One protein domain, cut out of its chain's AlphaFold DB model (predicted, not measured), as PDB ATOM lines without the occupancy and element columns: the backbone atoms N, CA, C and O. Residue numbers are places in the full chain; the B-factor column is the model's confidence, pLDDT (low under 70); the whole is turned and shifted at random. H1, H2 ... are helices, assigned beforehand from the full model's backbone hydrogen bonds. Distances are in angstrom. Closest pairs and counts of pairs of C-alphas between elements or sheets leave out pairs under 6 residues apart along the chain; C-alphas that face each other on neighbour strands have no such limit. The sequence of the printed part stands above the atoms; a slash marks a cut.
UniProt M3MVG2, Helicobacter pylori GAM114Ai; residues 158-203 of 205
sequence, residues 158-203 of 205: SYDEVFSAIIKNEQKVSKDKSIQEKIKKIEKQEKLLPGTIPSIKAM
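Overview. This is residues 158 to 203 of the 205 residues of a protein of Helicobacter pylori GAM114Ai (UniProt M3MVG2). Two helices joined end to end make a wide, open V, and a tail without named elements, residues 191 to 203, turns away from the far end of the second helix. No core forms. The printed part has 46 residues with two named helices, H1 then H2, and no named strand; its class is all helix. It is extended, with a radius of gyration of the C-alphas of 16.7 A, and flat, spanning 46 by 28 by 11 A.

Arrangement. H1, residues 158 to 175, and H2, residues 177 to 190, are close but not clearly touching; their closest C-alphas, of Val 173 and Ile 179, are 7.1 A apart. They run the same way at a steep tilt of 69.7 degrees, only just short of about perpendicular. In H1 and H2 every O i to N i+4 pair is within hydrogen-bond range.

Along the chain. H1 begins at C-alpha 158 (4.579, -27.616, 21.259) and is 26.2 A long. H2 measures 19.9 A and ends at C-alpha 190 (14.924, -34.549, -17.160).

Size, cuts and confidence. The C-alphas farthest apart, of Ser 158 and Pro 194, are 47.2 A apart. The printed part has no cut, and the link from H1 to H2 is tight. Residues 196 to 203 have pLDDT under 70.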
ATOM      1  N   SER A 158       4.398 -28.730  22.204       93.25
ATOM      2  CA  SER A 158       4.579 -27.616  21.259       93.25
ATOM      3  C   SER A 158       5.279 -28.059  19.966       93.25
ATOM      4  O   SER A 158       4.918 -27.658  18.857       93.25
ATOM      5  N   TYR A 159       6.289 -28.922  20.086       93.25
ATOM      6  CA  TYR A 159       7.002 -29.492  18.948       93.25
ATOM      7  C   TYR A 159       6.081 -30.349  18.074       93.25
ATOM      8  O   TYR A 159       6.155 -30.277  16.847       93.25
ATOM      9  N   ASP A 160       5.213 -31.150  18.690       94.00
ATOM     10  CA  ASP A 160       4.264 -32.021  17.999       94.00
ATOM     11  C   ASP A 160       3.218 -31.228  17.206       94.00
ATOM     12  O   ASP A 160       2.896 -31.594  16.072       94.00
ATOM     13  N   GLU A 161       2.748 -30.101  17.745       94.25
ATOM     14  CA  GLU A 161       1.860 -29.176  17.033       94.25
ATOM     15  C   GLU A 161       2.525 -28.611  15.770       94.25
ATOM     16  O   GLU A 161       1.960 -28.687  14.671       94.25
ATOM     17  N   VAL A 162       3.755 -28.100  15.905       91.94
ATOM     18  CA  VAL A 162       4.532 -27.556  14.779       91.94
ATOM     19  C   VAL A 162       4.813 -28.641  13.741       91.94
ATOM     20  O   VAL A 162       4.589 -28.432  12.547       91.94
ATOM     21  N   PHE A 163       5.273 -29.814  14.180       92.00
ATOM     22  CA  PHE A 163       5.556 -30.947  13.303       92.00
ATOM     23  C   PHE A 163       4.298 -31.381  12.536       92.00
ATOM     24  O   PHE A 163       4.325 -31.516  11.312       92.00
ATOM     25  N   SER A 164       3.165 -31.513  13.227       92.94
ATOM     26  CA  SER A 164       1.880 -31.879  12.623       92.94
ATOM     27  C   SER A 164       1.406 -30.852  11.592       92.94
ATOM     28  O   SER A 164       0.908 -31.228  10.525       92.94
ATOM     29  N   ALA A 165       1.589 -29.558  11.867       94.38
ATOM     30  CA  ALA A 165       1.268 -28.492  10.922       94.38
ATOM     31  C   ALA A 165       2.122 -28.576   9.645       94.38
ATOM     32  O   ALA A 165       1.581 -28.457   8.540       94.38
ATOM     33  N   ILE A 166       3.427 -28.843   9.782       91.44
ATOM     34  CA  ILE A 166       4.350 -29.029   8.651       91.44
ATOM     35  C   ILE A 166       3.919 -30.227   7.805       91.44
ATOM     36  O   ILE A 166       3.681 -30.067   6.608       91.44
ATOM     37  N   ILE A 167       3.709 -31.394   8.421       91.00
ATOM     38  CA  ILE A 167       3.283 -32.611   7.713       91.00
ATOM     39  C   ILE A 167       1.949 -32.398   6.989       91.00
ATOM     40  O   ILE A 167       1.785 -32.802   5.836       91.00
ATOM     41  N   LYS A 168       0.980 -31.730   7.626       93.25
ATOM     42  CA  LYS A 168      -0.308 -31.416   6.995       93.25
ATOM     43  C   LYS A 168      -0.131 -30.520   5.768       93.25
ATOM     44  O   LYS A 168      -0.807 -30.728   4.756       93.25
ATOM     45  N   ASN A 169       0.767 -29.539   5.840       92.94
ATOM     46  CA  ASN A 169       1.064 -28.663   4.712       92.94
ATOM     47  C   ASN A 169       1.776 -29.418   3.577       92.94
ATOM     48  O   ASN A 169       1.359 -29.312   2.425       92.94
ATOM     49  N   GLU A 170       2.767 -30.254   3.892       89.88
ATOM     50  CA  GLU A 170       3.437 -31.125   2.917       89.88
ATOM     51  C   GLU A 170       2.441 -32.041   2.196       89.88
ATOM     52  O   GLU A 170       2.462 -32.153   0.970       89.88
ATOM     53  N   GLN A 171       1.503 -32.646   2.930       91.38
ATOM     54  CA  GLN A 171       0.447 -33.471   2.342       91.38
ATOM     55  C   GLN A 171      -0.487 -32.669   1.431       91.38
ATOM     56  O   GLN A 171      -0.927 -33.181   0.400       91.38
ATOM     57  N   LYS A 172      -0.805 -31.422   1.795       93.94
ATOM     58  CA  LYS A 172      -1.617 -30.530   0.960       93.94
ATOM     59  C   LYS A 172      -0.895 -30.207  -0.350       93.94
ATOM     60  O   LYS A 172      -1.498 -30.346  -1.410       93.94
ATOM     61  N   VAL A 173       0.390 -29.858  -0.278       92.00
ATOM     62  CA  VAL A 173       1.257 -29.594  -1.441       92.00
ATOM     63  C   VAL A 173       1.397 -30.838  -2.322       92.00
ATOM     64  O   VAL A 173       1.248 -30.763  -3.539       92.00
ATOM     65  N   SER A 174       1.601 -32.010  -1.718       88.81
ATOM     66  CA  SER A 174       1.692 -33.294  -2.425       88.81
ATOM     67  C   SER A 174       0.405 -33.644  -3.191       88.81
ATOM     68  O   SER A 174       0.460 -34.256  -4.255       88.81
ATOM     69  N   LYS A 175      -0.764 -33.209  -2.706       92.88
ATOM     70  CA  LYS A 175      -2.066 -33.433  -3.361       92.88
ATOM     71  C   LYS A 175      -2.477 -32.321  -4.336       92.88
ATOM     72  O   LYS A 175      -3.498 -32.467  -5.011       92.88
ATOM     73  N   ASP A 176      -1.725 -31.223  -4.424       96.12
ATOM     74  CA  ASP A 176      -2.044 -30.100  -5.308       96.12
ATOM     75  C   ASP A 176      -1.817 -30.480  -6.780       96.12
ATOM     76  O   ASP A 176      -0.689 -30.714  -7.218       96.12
ATOM     77  N   LYS A 177      -2.898 -30.524  -7.569       95.38
ATOM     78  CA  LYS A 177      -2.857 -30.942  -8.979       95.38
ATOM     79  C   LYS A 177      -1.927 -30.078  -9.836       95.38
ATOM     80  O   LYS A 177      -1.215 -30.630 -10.668       95.38
ATOM     81  N   SER A 178      -1.897 -28.762  -9.617       96.00
ATOM     82  CA  SER A 178      -1.051 -27.833 -10.383       96.00
ATOM     83  C   SER A 178       0.429 -28.102 -10.116       96.00
ATOM     84  O   SER A 178       1.251 -28.129 -11.035       96.00
ATOM     85  N   ILE A 179       0.774 -28.380  -8.856       94.06
ATOM     86  CA  ILE A 179       2.137 -28.761  -8.473       94.06
ATOM     87  C   ILE A 179       2.496 -30.129  -9.061       94.06
ATOM     88  O   ILE A 179       3.562 -30.270  -9.659       94.06
ATOM     89  N   GLN A 180       1.599 -31.114  -8.979       94.44
ATOM     90  CA  GLN A 180       1.832 -32.446  -9.545       94.44
ATOM     91  C   GLN A 180       2.011 -32.423 -11.071       94.44
ATOM     92  O   GLN A 180       2.840 -33.153 -11.613       94.44
ATOM     93  N   GLU A 181       1.279 -31.569 -11.786       96.00
ATOM     94  CA  GLU A 181       1.471 -31.360 -13.225       96.00
ATOM     95  C   GLU A 181       2.842 -30.754 -13.541       96.00
ATOM     96  O   GLU A 181       3.514 -31.207 -14.474       96.00
ATOM     97  N   LYS A 182       3.296 -29.778 -12.742       95.81
ATOM     98  CA  LYS A 182       4.643 -29.203 -12.873       95.81
ATOM     99  C   LYS A 182       5.735 -30.236 -12.598       95.81
ATOM    100  O   LYS A 182       6.660 -30.322 -13.400       95.81
ATOM    101  N   ILE A 183       5.605 -31.051 -11.548       92.38
ATOM    102  CA  ILE A 183       6.552 -32.139 -11.235       92.38
ATOM    103  C   ILE A 183       6.653 -33.108 -12.417       92.38
ATOM    104  O   ILE A 183       7.741 -33.326 -12.938       92.38
ATOM    105  N   LYS A 184       5.518 -33.588 -12.943       93.75
ATOM    106  CA  LYS A 184       5.505 -34.474 -14.124       93.75
ATOM    107  C   LYS A 184       6.145 -33.836 -15.355       93.75
ATOM    108  O   LYS A 184       6.715 -34.537 -16.190       93.75
ATOM    109  N   LYS A 185       6.008 -32.518 -15.525       95.38
ATOM    110  CA  LYS A 185       6.656 -31.790 -16.623       95.38
ATOM    111  C   LYS A 185       8.174 -31.743 -16.434       95.38
ATOM    112  O   LYS A 185       8.877 -31.981 -17.411       95.38
ATOM    113  N   ILE A 186       8.652 -31.500 -15.212       93.50
ATOM    114  CA  ILE A 186      10.082 -31.522 -14.861       93.50
ATOM    115  C   ILE A 186      10.664 -32.919 -15.108       93.50
ATOM    116  O   ILE A 186      11.600 -33.043 -15.887       93.50
ATOM    117  N   GLU A 187      10.039 -33.980 -14.591       90.50
ATOM    118  CA  GLU A 187      10.495 -35.368 -14.789       90.50
ATOM    119  C   GLU A 187      10.554 -35.770 -16.276       90.50
ATOM    120  O   GLU A 187      11.418 -36.534 -16.709       90.50
ATOM    121  N   LYS A 188       9.622 -35.267 -17.100       91.38
ATOM    122  CA  LYS A 188       9.665 -35.464 -18.559       91.38
ATOM    123  C   LYS A 188      10.823 -34.710 -19.203       91.38
ATOM    124  O   LYS A 188      11.428 -35.242 -20.127       91.38
ATOM    125  N   GLN A 189      11.106 -33.489 -18.748       91.25
ATOM    126  CA  GLN A 189      12.236 -32.702 -19.237       91.25
ATOM    127  C   GLN A 189      13.565 -33.358 -18.863       91.25
ATOM    128  O   GLN A 189      14.412 -33.492 -19.736       91.25
ATOM    129  N   GLU A 190      13.718 -33.849 -17.631       87.69
ATOM    130  CA  GLU A 190      14.924 -34.549 -17.160       87.69
ATOM    131  C   GLU A 190      15.309 -35.737 -18.052       87.69
ATOM    132  O   GLU A 190      16.485 -35.937 -18.331       87.69
ATOM    133  N   LYS A 191      14.326 -36.476 -18.586       84.75
ATOM    134  CA  LYS A 191      14.562 -37.588 -19.531       84.75
ATOM    135  C   LYS A 191      15.090 -37.152 -20.898       84.75
ATOM    136  O   LYS A 191      15.632 -37.979 -21.623       84.75
ATOM    137  N   LEU A 192      14.857 -35.898 -21.278       87.56
ATOM    138  CA  LEU A 192      15.291 -35.322 -22.551       87.56
ATOM    139  C   LEU A 192      16.613 -34.555 -22.414       87.56
ATOM    140  O   LEU A 192      17.204 -34.189 -23.430       87.56
ATOM    141  N   LEU A 193      17.065 -34.287 -21.185       86.81
ATOM    142  CA  LEU A 193      18.331 -33.609 -20.939       86.81
ATOM    143  C   LEU A 193      19.514 -34.546 -21.237       86.81
ATOM    144  O   LEU A 193      19.441 -35.747 -20.971       86.81
ATOM    145  N   PRO A 194      20.619 -34.013 -21.787       85.69
ATOM    146  CA  PRO A 194      21.815 -34.803 -22.044       85.69
ATOM    147  C   PRO A 194      22.437 -35.299 -20.727       85.69
ATOM    148  O   PRO A 194      22.592 -34.534 -19.778       85.69
ATOM    149  N   GLY A 195      22.830 -36.573 -20.682       76.62
ATOM    150  CA  GLY A 195      23.468 -37.198 -19.521       76.62
ATOM    151  C   GLY A 195      23.255 -38.712 -19.495       76.62
ATOM    152  O   GLY A 195      22.367 -39.243 -20.160       76.62
ATOM    153  N   THR A 196      24.083 -39.438 -18.745       64.38
ATOM    154  CA  THR A 196      23.877 -40.876 -18.527       64.38
ATOM    155  C   THR A 196      22.797 -41.094 -17.475       64.38
ATOM    156  O   THR A 196      22.889 -40.537 -16.382       64.38
ATOM    157  N   ILE A 197      21.821 -41.957 -17.762       65.44
ATOM    158  CA  ILE A 197      20.901 -42.469 -16.741       65.44
ATOM    159  C   ILE A 197      21.743 -43.307 -15.763       65.44
ATOM    160  O   ILE A 197      22.361 -44.280 -16.211       65.44
ATOM    161  N   PRO A 198      21.822 -42.959 -14.464       56.50
ATOM    162  CA  PRO A 198      22.638 -43.708 -13.519       56.50
ATOM    163  C   PRO A 198      22.173 -45.163 -13.473       56.50
ATOM    164  O   PRO A 198      21.038 -45.457 -13.100       56.50
ATOM    165  N   SER A 199      23.041 -46.097 -13.871       53.03
ATOM    166  CA  SER A 199      22.776 -47.509 -13.616       53.03
ATOM    167  C   SER A 199      22.956 -47.761 -12.121       53.03
ATOM    168  O   SER A 199      23.941 -47.313 -11.534       53.03
ATOM    169  N   ILE A 200      22.039 -48.510 -11.507       50.84
ATOM    170  CA  ILE A 200      22.076 -48.857 -10.073       50.84
ATOM    171  C   ILE A 200      23.444 -49.459  -9.668       50.84
ATOM    172  O   ILE A 200      23.891 -49.286  -8.539       50.84
ATOM    173  N   LYS A 201      24.157 -50.101 -10.609       39.66
ATOM    174  CA  LYS A 201      25.498 -50.676 -10.407       39.66
ATOM    175  C   LYS A 201      26.632 -49.654 -10.261       39.66
ATOM    176  O   LYS A 201      27.642 -49.998  -9.662       39.66
ATOM    177  N   ALA A 202      26.490 -48.437 -10.783       40.44
ATOM    178  CA  ALA A 202      27.511 -47.388 -10.682       40.44
ATOM    179  C   ALA A 202      27.399 -46.568  -9.389       40.44
ATOM    180  O   ALA A 202      28.230 -45.700  -9.143       40.44
ATOM    181  N   MET A 203      26.360 -46.813  -8.586       44.69
ATOM    182  CA  MET A 203      26.134 -46.042  -7.376       44.69
ATOM    183  C   MET A 203      26.867 -46.624  -6.167       44.69
ATOM    184  O   MET A 203      27.200 -45.850  -5.308       44.69
TER     185      MET A 203